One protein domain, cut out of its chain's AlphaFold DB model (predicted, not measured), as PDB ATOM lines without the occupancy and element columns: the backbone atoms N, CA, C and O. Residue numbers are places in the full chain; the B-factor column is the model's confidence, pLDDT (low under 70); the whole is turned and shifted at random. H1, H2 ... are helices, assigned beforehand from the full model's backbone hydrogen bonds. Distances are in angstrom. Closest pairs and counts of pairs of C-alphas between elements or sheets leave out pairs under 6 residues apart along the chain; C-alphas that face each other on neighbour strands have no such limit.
ATOM      1  N   SER A   5       7.734 -15.674   1.715       91.81
ATOM      2  CA  SER A   5       8.475 -16.837   2.205       91.81
ATOM      3  C   SER A   5       8.216 -18.090   1.365       91.81
ATOM      4  O   SER A   5       9.165 -18.789   1.019       91.81
ATOM      5  N   GLU A   6       6.965 -18.340   0.967       92.94
ATOM      6  CA  GLU A   6       6.610 -19.471   0.095       92.94
ATOM      7  C   GLU A   6       7.238 -19.327  -1.298       92.94
ATOM      8  O   GLU A   6       7.729 -20.301  -1.863       92.94
ATOM      9  N   ILE A   7       7.313 -18.103  -1.835       92.81
ATOM     10  CA  ILE A   7       7.970 -17.834  -3.126       92.81
ATOM     11  C   ILE A   7       9.488 -18.058  -3.034       92.81
ATOM     12  O   ILE A   7      10.086 -18.631  -3.946       92.81
ATOM     13  N   ILE A   8      10.126 -17.630  -1.940       94.19
ATOM     14  CA  ILE A   8      11.567 -17.837  -1.716       94.19
ATOM     15  C   ILE A   8      11.889 -19.332  -1.603       94.19
ATOM     16  O   ILE A   8      12.876 -19.798  -2.185       94.19
ATOM     17  N   GLN A   9      11.051 -20.087  -0.893       93.62
ATOM     18  CA  GLN A   9      11.200 -21.532  -0.780       93.62
ATOM     19  C   GLN A   9      11.040 -22.211  -2.147       93.62
ATOM     20  O   GLN A   9      11.954 -22.909  -2.584       93.62
ATOM     21  N   ALA A  10       9.960 -21.915  -2.877       93.75
ATOM     22  CA  ALA A  10       9.722 -22.470  -4.209       93.75
ATOM     23  C   ALA A  10      10.859 -22.138  -5.196       93.75
ATOM     24  O   ALA A  10      11.272 -22.988  -5.986       93.75
ATOM     25  N   ARG A  11      11.432 -20.926  -5.127       94.56
ATOM     26  CA  ARG A  11      12.612 -20.549  -5.926       94.56
ATOM     27  C   ARG A  11      13.826 -21.417  -5.599       94.56
ATOM     28  O   ARG A  11      14.595 -21.748  -6.498       94.56
ATOM     29  N   THR A  12      14.030 -21.740  -4.326       94.69
ATOM     30  CA  THR A  12      15.165 -22.561  -3.885       94.69
ATOM     31  C   THR A  12      15.018 -23.994  -4.384       94.69
ATOM     32  O   THR A  12      15.966 -24.534  -4.950       94.69
ATOM     33  N   GLU A  13      13.822 -24.568  -4.264       95.38
ATOM     34  CA  GLU A  13      13.500 -25.905  -4.776       95.38
ATOM     35  C   GLU A  13      13.679 -25.976  -6.301       95.38
ATOM     36  O   GLU A  13      14.378 -26.852  -6.815       95.38
ATOM     37  N   ALA A  14      13.143 -24.993  -7.035       94.19
ATOM     38  CA  ALA A  14      13.317 -24.899  -8.484       94.19
ATOM     39  C   ALA A  14      14.794 -24.728  -8.885       94.19
ATOM     40  O   ALA A  14      15.255 -25.340  -9.847       94.19
ATOM     41  N   GLY A  15      15.555 -23.928  -8.133       91.38
ATOM     42  CA  GLY A  15      16.987 -23.735  -8.347       91.38
ATOM     43  C   GLY A  15      17.803 -25.016  -8.163       91.38
ATOM     44  O   GLY A  15      18.687 -25.303  -8.966       91.38
ATOM     45  N   GLN A  16      17.478 -25.823  -7.153       91.62
ATOM     46  CA  GLN A  16      18.114 -27.128  -6.938       91.62
ATOM     47  C   GLN A  16      17.775 -28.122  -8.053       91.62
ATOM     48  O   GLN A  16      18.665 -28.817  -8.549       91.62
ATOM     49  N   ALA A  17      16.513 -28.162  -8.494       91.62
ATOM     50  CA  ALA A  17      16.099 -28.994  -9.622       91.62
ATOM     51  C   ALA A  17      16.836 -28.598 -10.913       91.62
ATOM     52  O   ALA A  17      17.334 -29.463 -11.636       91.62
ATOM     53  N   TYR A  18      16.974 -27.293 -11.159       88.25
ATOM     54  CA  TYR A  18      17.753 -26.758 -12.271       88.25
ATOM     55  C   TYR A  18      19.226 -27.188 -12.205       88.25
ATOM     56  O   TYR A  18      19.750 -27.723 -13.179       88.25
ATOM     57  N   ALA A  19      19.878 -27.023 -11.049       86.31
ATOM     58  CA  ALA A  19      21.271 -27.428 -10.843       86.31
ATOM     59  C   ALA A  19      21.492 -28.919 -11.150       86.31
ATOM     60  O   ALA A  19      22.440 -29.293 -11.843       86.31
ATOM     61  N   SER A  20      20.578 -29.766 -10.667       87.75
ATOM     62  CA  SER A  20      20.605 -31.211 -10.899       87.75
ATOM     63  C   SER A  20      20.451 -31.558 -12.383       87.75
ATOM     64  O   SER A  20      21.218 -32.357 -12.921       87.75
ATOM     65  N   ALA A  21      19.515 -30.907 -13.081       88.69
ATOM     66  CA  ALA A  21      19.303 -31.119 -14.509       88.69
ATOM     67  C   ALA A  21      20.528 -30.716 -15.348       88.69
ATOM     68  O   ALA A  21      20.913 -31.448 -16.259       88.69
ATOM     69  N   VAL A  22      21.180 -29.595 -15.019       84.50
ATOM     70  CA  VAL A  22      22.415 -29.159 -15.691       84.50
ATOM     71  C   VAL A  22      23.547 -30.165 -15.464       84.50
ATOM     72  O   VAL A  22      24.256 -30.510 -16.410       84.50
ATOM     73  N   ALA A  23      23.693 -30.693 -14.246       83.44
ATOM     74  CA  ALA A  23      24.691 -31.719 -13.946       83.44
ATOM     75  C   ALA A  23      24.434 -33.031 -14.710       83.44
ATOM     76  O   ALA A  23      25.364 -33.615 -15.269       83.44
ATOM     77  N   ALA A  24      23.175 -33.473 -14.786       86.38
ATOM     78  CA  ALA A  24      22.792 -34.658 -15.553       86.38
ATOM     79  C   ALA A  24      23.042 -34.473 -17.058       86.38
ATOM     80  O   ALA A  24      23.595 -35.362 -17.710       86.38
ATOM     81  N   LEU A  25      22.695 -33.303 -17.602       84.81
ATOM     82  CA  LEU A  25      22.952 -32.968 -18.999       84.81
ATOM     83  C   LEU A  25      24.452 -32.966 -19.307       84.81
ATOM     84  O   LEU A  25      24.861 -33.564 -20.297       84.81
ATOM     85  N   ARG A  26      25.274 -32.355 -18.444       82.69
ATOM     86  CA  ARG A  26      26.738 -32.373 -18.562       82.69
ATOM     87  C   ARG A  26      27.282 -33.794 -18.651       82.69
ATOM     88  O   ARG A  26      28.073 -34.091 -19.541       82.69
ATOM     89  N   ALA A  27      26.860 -34.664 -17.734       84.06
ATOM     90  CA  ALA A  27      27.318 -36.047 -17.699       84.06
ATOM     91  C   ALA A  27      26.961 -36.786 -18.998       84.06
ATOM     92  O   ALA A  27      27.833 -37.398 -19.610       84.06
ATOM     93  N   ALA A  28      25.713 -36.666 -19.460       86.38
ATOM     94  CA  ALA A  28      25.272 -37.271 -20.717       86.38
ATOM     95  C   ALA A  28      26.031 -36.716 -21.935       86.38
ATOM     96  O   ALA A  28      26.389 -37.468 -22.841       86.38
ATOM     97  N   TYR A  29      26.306 -35.411 -21.943       81.81
ATOM     98  CA  TYR A  29      27.051 -34.743 -23.005       81.81
ATOM     99  C   TYR A  29      28.487 -35.266 -23.112       81.81
ATOM    100  O   TYR A  29      28.929 -35.659 -24.190       81.81
ATOM    101  N   ILE A  30      29.198 -35.303 -21.980       83.19
ATOM    102  CA  ILE A  30      30.565 -35.829 -21.885       83.19
ATOM    103  C   ILE A  30      30.602 -37.293 -22.324       83.19
ATOM    104  O   ILE A  30      31.501 -37.683 -23.066       83.19
ATOM    105  N   GLU A  31      29.621 -38.095 -21.901       86.88
ATOM    106  CA  GLU A  31      29.530 -39.510 -22.263       86.88
ATOM    107  C   GLU A  31      29.425 -39.709 -23.773       86.88
ATOM    108  O   GLU A  31      30.215 -40.454 -24.357       86.88
ATOM    109  N   LEU A  32      28.461 -39.036 -24.406       84.62
ATOM    110  CA  LEU A  32      28.201 -39.184 -25.832       84.62
ATOM    111  C   LEU A  32      29.401 -38.709 -26.654       84.62
ATOM    112  O   LEU A  32      29.868 -39.410 -27.550       84.62
ATOM    113  N   TRP A  33      29.966 -37.562 -26.284       81.44
ATOM    114  CA  TRP A  33      31.110 -37.013 -26.991       81.44
ATOM    115  C   TRP A  33      32.376 -37.868 -26.830       81.44
ATOM    116  O   TRP A  33      33.117 -38.066 -27.793       81.44
ATOM    117  N   ALA A  34      32.620 -38.440 -25.649       84.69
ATOM    118  CA  ALA A  34      33.754 -39.337 -25.448       84.69
ATOM    119  C   ALA A  34      33.692 -40.568 -26.371       84.69
ATOM    120  O   ALA A  34      34.715 -40.978 -26.927       84.69
ATOM    121  N   HIS A  35      32.493 -41.121 -26.583       84.25
ATOM    122  CA  HIS A  35      32.275 -42.207 -27.539       84.25
ATOM    123  C   HIS A  35      32.506 -41.758 -28.982       84.25
ATOM    124  O   HIS A  35      33.196 -42.448 -29.731       84.25
ATOM    125  N   ASP A  36      32.011 -40.581 -29.359       81.06
ATOM    126  CA  ASP A  36      32.241 -40.023 -30.693       81.06
ATOM    127  C   ASP A  36      33.730 -39.794 -30.988       81.06
ATOM    128  O   ASP A  36      34.191 -40.052 -32.102       81.06
ATOM    129  N   ILE A  37      34.515 -39.345 -30.002       78.88
ATOM    130  CA  ILE A  37      35.977 -39.240 -30.133       78.88
ATOM    131  C   ILE A  37      36.592 -40.629 -30.340       78.88
ATOM    132  O   ILE A  37      37.443 -40.789 -31.214       78.88
ATOM    133  N   ALA A  38      36.179 -41.628 -29.556       79.06
ATOM    134  CA  ALA A  38      36.720 -42.983 -29.648       79.06
ATOM    135  C   ALA A  38      36.462 -43.622 -31.023       79.06
ATOM    136  O   ALA A  38      37.381 -44.197 -31.607       79.06
ATOM    137  N   ILE A  39      35.250 -43.453 -31.561       78.00
ATOM    138  CA  ILE A  39      34.857 -43.887 -32.909       78.00
ATOM    139  C   ILE A  39      35.714 -43.176 -33.970       78.00
ATOM    140  O   ILE A  39      36.304 -43.810 -34.843       78.00
ATOM    141  N   ASN A  40      35.854 -41.851 -33.868       73.94
ATOM    142  CA  ASN A  40      36.581 -41.047 -34.854       73.94
ATOM    143  C   ASN A  40      38.109 -41.203 -34.815       73.94
ATOM    144  O   ASN A  40      38.780 -40.820 -35.774       73.94
ATOM    145  N   ASN A  41      38.679 -41.741 -33.734       72.69
ATOM    146  CA  ASN A  41      40.127 -41.924 -33.599       72.69
ATOM    147  C   ASN A  41      40.691 -42.971 -34.581       72.69
ATOM    148  O   ASN A  41      41.899 -43.051 -34.769       72.69
ATOM    149  N   GLY A  42      39.849 -43.805 -35.203       66.62
ATOM    150  CA  GLY A  42      40.280 -44.799 -36.198       66.62
ATOM    151  C   GLY A  42      41.096 -45.971 -35.634       66.62
ATOM    152  O   GLY A  42      41.353 -46.931 -36.352       66.62
ATOM    153  N   ASN A  43      41.457 -45.929 -34.346       70.62
ATOM    154  CA  ASN A  43      42.081 -47.037 -33.618       70.62
ATOM    155  C   ASN A  43      41.113 -48.201 -33.361       70.62
ATOM    156  O   ASN A  43      41.555 -49.301 -33.041       70.62
ATOM    157  N   LEU A  44      39.805 -47.963 -33.478       66.81
ATOM    158  CA  LEU A  44      38.776 -48.990 -33.369       66.81
ATOM    159  C   LEU A  44      38.223 -49.305 -34.766       66.81
ATOM    160  O   LEU A  44      37.949 -48.366 -35.524       66.81
ATOM    161  N   PRO A  45      38.031 -50.591 -35.122       68.81
ATOM    162  CA  PRO A  45      37.413 -50.969 -36.387       68.81
ATOM    163  C   PRO A  45      35.978 -50.437 -36.422       68.81
ATOM    164  O   PRO A  45      35.074 -50.990 -35.801       68.81
ATOM    165  N   THR A  46      35.791 -49.325 -37.130       68.19
ATOM    166  CA  THR A  46      34.518 -48.610 -37.211       68.19
ATOM    167  C   THR A  46      33.809 -48.998 -38.510       68.19
ATOM    168  O   THR A  46      34.399 -48.844 -39.584       68.19
ATOM    169  N   PRO A  47      32.577 -49.528 -38.444       75.62
ATOM    170  CA  PRO A  47      31.775 -49.829 -39.626       75.62
ATOM    171  C   PRO A  47      31.554 -48.594 -40.514       75.62
ATOM    172  O   PRO A  47      31.417 -47.476 -40.021       75.62
ATOM    173  N   SER A  48      31.502 -48.783 -41.837       70.69
ATOM    174  CA  SER A  48      31.426 -47.676 -42.808       70.69
ATOM    175  C   SER A  48      30.087 -46.924 -42.818       70.69
ATOM    176  O   SER A  48      29.973 -45.894 -43.477       70.69
ATOM    177  N   ASP A  49      29.066 -47.453 -42.147       76.50
ATOM    178  CA  ASP A  49      27.742 -46.852 -41.964       76.50
ATOM    179  C   ASP A  49      27.655 -45.936 -40.732       76.50
ATOM    180  O   ASP A  49      26.675 -45.202 -40.580       76.50
ATOM    181  N   VAL A  50      28.680 -45.921 -39.875       70.00
ATOM    182  CA  VAL A  50      28.732 -45.003 -38.735       70.00
ATOM    183  C   VAL A  50      29.012 -43.590 -39.243       70.00
ATOM    184  O   VAL A  50      29.996 -43.323 -39.929       70.00
ATOM    185  N   ASN A  51      28.127 -42.648 -38.914       63.94
ATOM    186  CA  ASN A  51      28.320 -41.247 -39.269       63.94
ATOM    187  C   ASN A  51      29.322 -40.592 -38.309       63.94
ATOM    188  O   ASN A  51      29.049 -40.425 -37.128       63.94
ATOM    189  N   HIS A  52      30.462 -40.165 -38.845       61.94
ATOM    190  CA  HIS A  52      31.555 -39.543 -38.090       61.94
ATOM    191  C   HIS A  52      31.288 -38.066 -37.714       61.94
ATOM    192  O   HIS A  52      32.086 -37.436 -37.020       61.94
ATOM    193  N   ARG A  53      30.188 -37.467 -38.202       57.06
ATOM    194  CA  ARG A  53      29.823 -36.057 -37.975       57.06
ATOM    195  C   ARG A  53      28.775 -35.928 -36.868       57.06
ATOM    196  O   ARG A  53      27.593 -35.780 -37.164       57.06
ATOM    197  N   THR A  54      29.197 -35.953 -35.611       61.88
ATOM    198  CA  THR A  54      28.274 -35.907 -34.461       61.88
ATOM    199  C   THR A  54      28.449 -34.644 -33.616       61.88
ATOM    200  O   THR A  54      27.479 -33.912 -33.429       61.88
ATOM    201  N   PHE A  55      29.679 -34.271 -33.249       62.16
ATOM    202  CA  PHE A  55      29.993 -32.959 -32.660       62.16
ATOM    203  C   PHE A  55      30.930 -32.150 -33.570       62.16
ATOM    204  O   PHE A  55      31.918 -32.665 -34.096       62.16
ATOM    205  N   VAL A  56      30.622 -30.867 -33.795       54.22
ATOM    206  CA  VAL A  56      31.503 -29.954 -34.549       54.22
ATOM    207  C   VAL A  56      32.872 -29.878 -33.875       54.22
ATOM    208  O   VAL A  56      32.966 -29.725 -32.666       54.22
ATOM    209  N   ARG A  57      33.939 -29.943 -34.678       49.28
ATOM    210  CA  ARG A  57      35.359 -30.090 -34.289       49.28
ATOM    211  C   ARG A  57      35.913 -29.046 -33.294       49.28
ATOM    212  O   ARG A  57      37.066 -29.170 -32.906       49.28
ATOM    213  N   ASN A  58      35.137 -28.027 -32.914       51.91
ATOM    214  CA  ASN A  58      35.508 -26.969 -31.972       51.91
ATOM    215  C   ASN A  58      34.380 -26.738 -30.961       51.91
ATOM    216  O   ASN A  58      33.382 -26.084 -31.270       51.91
ATOM    217  N   LEU A  59      34.561 -27.254 -29.747       52.81
ATOM    218  CA  LEU A  59      33.562 -27.216 -28.679       52.81
ATOM    219  C   LEU A  59      33.734 -26.080 -27.679       52.81
ATOM    220  O   LEU A  59      32.784 -25.774 -26.961       52.81
ATOM    221  N   SER A  60      34.842 -25.338 -27.738       50.41
ATOM    222  CA  SER A  60      34.946 -24.043 -27.053       50.41
ATOM    223  C   SER A  60      33.844 -23.055 -27.478       50.41
ATOM    224  O   SER A  60      33.567 -22.102 -26.759       50.41
ATOM    225  N   LEU A  61      33.214 -23.278 -28.642       49.09
ATOM    226  CA  LEU A  61      32.081 -22.507 -29.167       49.09
ATOM    227  C   LEU A  61      30.714 -23.172 -28.922       49.09
ATOM    228  O   LEU A  61      29.687 -22.540 -29.154       49.09
ATOM    229  N   ALA A  62      30.690 -24.437 -28.497       50.84
ATOM    230  CA  ALA A  62      29.476 -25.241 -28.322       50.84
ATOM    231  C   ALA A  62      29.044 -25.361 -26.856       50.84
ATOM    232  O   ALA A  62      28.071 -26.055 -26.561       50.84
ATOM    233  N   HIS A  63      29.749 -24.686 -25.944       54.81
ATOM    234  CA  HIS A  63      29.285 -24.532 -24.578       54.81
ATOM    235  C   HIS A  63      27.947 -23.783 -24.581       54.81
ATOM    236  O   HIS A  63      27.899 -22.628 -25.024       54.81
ATOM    237  N   PRO A  64      26.844 -24.381 -24.099       55.47
ATOM    238  CA  PRO A  64      25.619 -23.644 -23.914       55.47
ATOM    239  C   PRO A  64      25.801 -22.732 -22.690       55.47
ATOM    240  O   PRO A  64      25.343 -23.032 -21.591       55.47
ATOM    241  N   SER A  65      26.379 -21.551 -22.916       56.28
ATOM    242  CA  SER A  65      26.300 -20.404 -21.999       56.28
ATOM    243  C   SER A  65      24.883 -20.157 -21.419       56.28
ATOM    244  O   SER A  65      24.804 -19.730 -20.268       56.28
ATOM    245  N   PRO A  66      23.750 -20.498 -22.089       56.94
ATOM    246  CA  PRO A  66      22.410 -20.372 -21.499       56.94
ATOM    247  C   PRO A  66      22.140 -21.217 -20.243       56.94
ATOM    248  O   PRO A  66      21.101 -21.031 -19.610       56.94
ATOM    249  N   LEU A  67      23.012 -22.172 -19.899       67.44
ATOM    250  CA  LEU A  67      22.850 -23.041 -18.728       67.44
ATOM    251  C   LEU A  67      23.575 -22.517 -17.473       67.44
ATOM    252  O   LEU A  67      23.529 -23.152 -16.418       67.44
ATOM    253  N   GLU A  68      24.238 -21.363 -17.568       70.75
ATOM    254  CA  GLU A  68      24.876 -20.697 -16.433       70.75
ATOM    255  C   GLU A  68      23.831 -19.919 -15.629       70.75
ATOM    256  O   GLU A  68      23.299 -18.903 -16.075       70.75
ATOM    257  N   HIS A  69      23.549 -20.378 -14.406       75.06
ATOM    258  CA  HIS A  69      22.755 -19.615 -13.444       75.06
ATOM    259  C   HIS A  69      23.654 -19.129 -12.302       75.06
ATOM    260  O   HIS A  69      24.198 -19.970 -11.576       75.06
ATOM    261  N   PRO A  70      23.730 -17.809 -12.030       77.06
ATOM    262  CA  PRO A  70      24.706 -17.201 -11.112       77.06
ATOM    263  C   PRO A  70      24.538 -17.592  -9.635       77.06
ATOM    264  O   PRO A  70      25.300 -17.146  -8.784       77.06
ATOM    265  N   VAL A  71      23.536 -18.414  -9.314       82.19
ATOM    266  CA  VAL A  71      23.270 -18.921  -7.956       82.19
ATOM    267  C   VAL A  71      23.202 -20.450  -7.883       82.19
ATOM    268  O   VAL A  71      23.507 -21.013  -6.842       82.19
ATOM    269  N   PHE A  72      22.799 -21.135  -8.958       80.94
ATOM    270  CA  PHE A  72      22.447 -22.564  -8.903       80.94
ATOM    271  C   PHE A  72      23.261 -23.428  -9.877       80.94
ATOM    272  O   PHE A  72      23.309 -24.638  -9.713       80.94
ATOM    273  N   ALA A  73      23.948 -22.826 -10.849       70.75
ATOM    274  CA  ALA A  73      24.852 -23.512 -11.772       70.75
ATOM    275  C   ALA A  73      26.060 -22.604 -12.060       70.75
ATOM    276  O   ALA A  73      26.327 -22.227 -13.196       70.75
ATOM    277  N   THR A  74      26.736 -22.181 -10.988       66.62
ATOM    278  CA  THR A  74      27.850 -21.215 -11.016       66.62
ATOM    279  C   THR A  74      29.187 -21.826 -11.401       66.62
ATOM    280  O   THR A  74      30.073 -21.112 -11.855       66.62
ATOM    281  N   ASN A  75      29.350 -23.131 -11.193       57.72
ATOM    282  CA  ASN A  75      30.614 -23.829 -11.361       57.72
ATOM    283  C   ASN A  75      30.409 -25.084 -12.200       57.72
ATOM    284  O   ASN A  75      29.521 -25.888 -11.924       57.72
ATOM    285  N   GLY A  76      31.291 -25.286 -13.174       53.38
ATOM    286  CA  GLY A  76      31.371 -26.549 -13.905       53.38
ATOM    287  C   GLY A  76      30.802 -26.511 -15.312       53.38
ATOM    288  O   GLY A  76      30.448 -27.556 -15.836       53.38
ATOM    289  N   LEU A  77      30.711 -25.329 -15.907       55.09
ATOM    290  CA  LEU A  77      30.349 -25.130 -17.306       55.09
ATOM    291  C   LEU A  77      31.573 -24.810 -18.193       55.09
ATOM    292  O   LEU A  77      31.538 -24.970 -19.407       55.09
ATOM    293  N   PHE A  78      32.711 -24.513 -17.569       55.94
ATOM    294  CA  PHE A  78      34.011 -24.416 -18.224       55.94
ATOM    295  C   PHE A  78      34.686 -25.801 -18.256       55.94
ATOM    296  O   PHE A  78      34.674 -26.514 -17.253       55.94
ATOM    297  N   ASN A  79      35.293 -26.163 -19.392       67.81
ATOM    298  CA  ASN A  79      36.170 -27.337 -19.595       67.81
ATOM    299  C   ASN A  79      35.506 -28.713 -19.818       67.81
ATOM    300  O   ASN A  79      36.170 -29.737 -19.661       67.81
ATOM    301  N   TRP A  80      34.244 -28.780 -20.261       75.56
ATOM    302  CA  TRP A  80      33.618 -30.063 -20.654       75.56
ATOM    303  C   TRP A  80      34.425 -30.820 -21.718       75.56
ATOM    304  O   TRP A  80      34.400 -32.047 -21.767       75.56
ATOM    305  N   GLU A  81      35.175 -30.085 -22.540       75.31
ATOM    306  CA  GLU A  81      36.085 -30.634 -23.541       75.31
ATOM    307  C   GLU A  81      37.212 -31.475 -22.962       75.31
ATOM    308  O   GLU A  81      37.460 -32.580 -23.447       75.31
ATOM    309  N   ASP A  82      37.879 -30.989 -21.922       78.62
ATOM    310  CA  ASP A  82      38.991 -31.723 -21.328       78.62
ATOM    311  C   ASP A  82      38.491 -32.993 -20.632       78.62
ATOM    312  O   ASP A  82      39.123 -34.046 -20.723       78.62
ATOM    313  N   GLU A  83      37.307 -32.935 -20.019       81.81
ATOM    314  CA  GLU A  83      36.663 -34.101 -19.409       81.81
ATOM    315  C   GLU A  83      36.228 -35.134 -20.451       81.81
ATOM    316  O   GLU A  83      36.476 -36.328 -20.272       81.81
ATOM    317  N   ALA A  84      35.650 -34.690 -21.570       81.88
ATOM    318  CA  ALA A  84      35.292 -35.571 -22.676       81.88
ATOM    319  C   ALA A  84      36.526 -36.231 -23.302       81.88
ATOM    320  O   ALA A  84      36.514 -37.438 -23.538       81.88
ATOM    321  N   LYS A  85      37.622 -35.487 -23.508       82.50
ATOM    322  CA  LYS A  85      38.889 -36.044 -24.012       82.50
ATOM    323  C   LYS A  85      39.491 -37.061 -23.049       82.50
ATOM    324  O   LYS A  85      39.859 -38.152 -23.482       82.50
ATOM    325  N   ALA A  86      39.562 -36.738 -21.758       87.12
ATOM    326  CA  ALA A  86      40.075 -37.655 -20.744       87.12
ATOM    327  C   ALA A  86      39.256 -38.955 -20.706       87.12
ATOM    328  O   ALA A  86      39.821 -40.051 -20.691       87.12
ATOM    329  N   LYS A  87      37.924 -38.842 -20.768       88.06
ATOM    330  CA  LYS A  87      37.031 -40.002 -20.819       88.06
ATOM    331  C   LYS A  87      37.169 -40.790 -22.122       88.06
ATOM    332  O   LYS A  87      37.207 -42.016 -22.082       88.06
ATOM    333  N   ALA A  88      37.326 -40.123 -23.263       85.19
ATOM    334  CA  ALA A  88      37.580 -40.783 -24.540       85.19
ATOM    335  C   ALA A  88      38.873 -41.605 -24.504       85.19
ATOM    336  O   ALA A  88      38.883 -42.746 -24.954       85.19
ATOM    337  N   SER A  89      39.951 -41.067 -23.921       85.62
ATOM    338  CA  SER A  89      41.202 -41.813 -23.737       85.62
ATOM    339  C   SER A  89      41.007 -43.068 -22.883       85.62
ATOM    340  O   SER A  89      41.550 -44.116 -23.219       85.62
ATOM    341  N   GLN A  90      40.204 -42.994 -21.814       88.19
ATOM    342  CA  GLN A  90      39.852 -44.173 -21.014       88.19
ATOM    343  C   GLN A  90      39.097 -45.217 -21.846       88.19
ATOM    344  O   GLN A  90      39.449 -46.394 -21.798       88.19
ATOM    345  N   ILE A  91      38.105 -44.790 -22.639       86.50
ATOM    346  CA  ILE A  91      37.344 -45.674 -23.533       86.50
ATOM    347  C   ILE A  91      38.289 -46.339 -24.538       86.50
ATOM    348  O   ILE A  91      38.353 -47.562 -24.585       86.50
ATOM    349  N   ILE A  92      39.078 -45.567 -25.288       82.94
ATOM    350  CA  ILE A  92      40.010 -46.096 -26.298       82.94
ATOM    351  C   ILE A  92      40.949 -47.141 -25.679       82.94
ATOM    352  O   ILE A  92      41.057 -48.244 -26.206       82.94
ATOM    353  N   ASN A  93      41.565 -46.837 -24.534       84.56
ATOM    354  CA  ASN A  93      42.482 -47.761 -23.861       84.56
ATOM    355  C   ASN A  93      41.792 -49.039 -23.358       84.56
ATOM    356  O   ASN A  93      42.435 -50.081 -23.286       84.56
ATOM    357  N   SER A  94      40.500 -48.983 -23.022       85.56
ATOM    358  CA  SER A  94      39.739 -50.163 -22.588       85.56
ATOM    359  C   SER A  94      39.427 -51.148 -23.722       85.56
ATOM    360  O   SER A  94      39.236 -52.332 -23.456       85.56
ATOM    361  N   TYR A  95      39.417 -50.676 -24.974       75.00
ATOM    362  CA  TYR A  95      39.129 -51.484 -26.166       75.00
ATOM    363  C   TYR A  95      40.366 -51.773 -27.034       75.00
ATOM    364  O   TYR A  95      40.278 -52.592 -27.943       75.00
ATOM    365  N   ALA A  96      41.508 -51.131 -26.767       63.22
ATOM    366  CA  ALA A  96      42.767 -51.303 -27.501       63.22
ATOM    367  C   ALA A  96      43.679 -52.421 -26.945       63.22
ATOM    368  O   ALA A  96      44.887 -52.384 -27.183       63.22
ATOM    369  N   GLY A  97      43.117 -53.362 -26.174       52.91
ATOM    370  CA  GLY A  97      43.833 -54.533 -25.653       52.91
ATOM    371  C   GLY A  97      44.437 -55.408 -26.745       52.91
ATOM    372  O   GLY A  97      43.750 -55.629 -27.767       52.91
TER     373      GLY A  97
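This is residues 5 to 97 of the 97 residues of an uncharacterized protein of Sinorhizobium americanum (UniProt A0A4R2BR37). What would one see first? One long helix, H1, makes the longest axis, and a shorter helix, H2, crosses its later part slantwise, while the long link between them, residues 41 to 79, folds back alongside H1 before H2 begins. Residues 5 to 11 of H1 stick out free at one end. What is it made of, and how large is it? The printed part has 93 residues with two named helices, H1 then H2 along the chain, and no named strand; the class is all helix. It is loose, with a radius of gyration of the C-alphas of 17.2 A and spans of 59 by 26 by 23 A.

Where do the two helices meet? H1, residues 5 to 40, and H2, residues 80 to 95, touch, H1 with residues 26 to 38 alone. Their closest C-alphas, those of Ala 34 and Ala 88, are 4.2 A apart. How do they run? Their lines stand at a steep tilt of 45 degrees, and they run the same way. Are their backbones well formed? In H1 and H2 every O i to N i+4 pair is within hydrogen-bond range.

Where does H1 lie? H1 spans 52.4 A from C-alpha 5 at (8.475, -16.837, 2.205) to C-alpha 40 at (36.581, -41.047, -34.854). Where does H2 lie? H2 spans 22.8 A and ends with C-alpha 95 at (39.129, -51.484, -26.166).

Which C-alphas are farthest apart? Those of Ser 5 and Ser 48, at 59.2 A. Is the printed part unbroken? The printed part has no cut, and 39 residues make the long link from H1 to H2. Where is confidence low? The mean pLDDT of the printed part is 75.8, and 29 residues are under 70, among them residues 51 to 67 and 74 to 79.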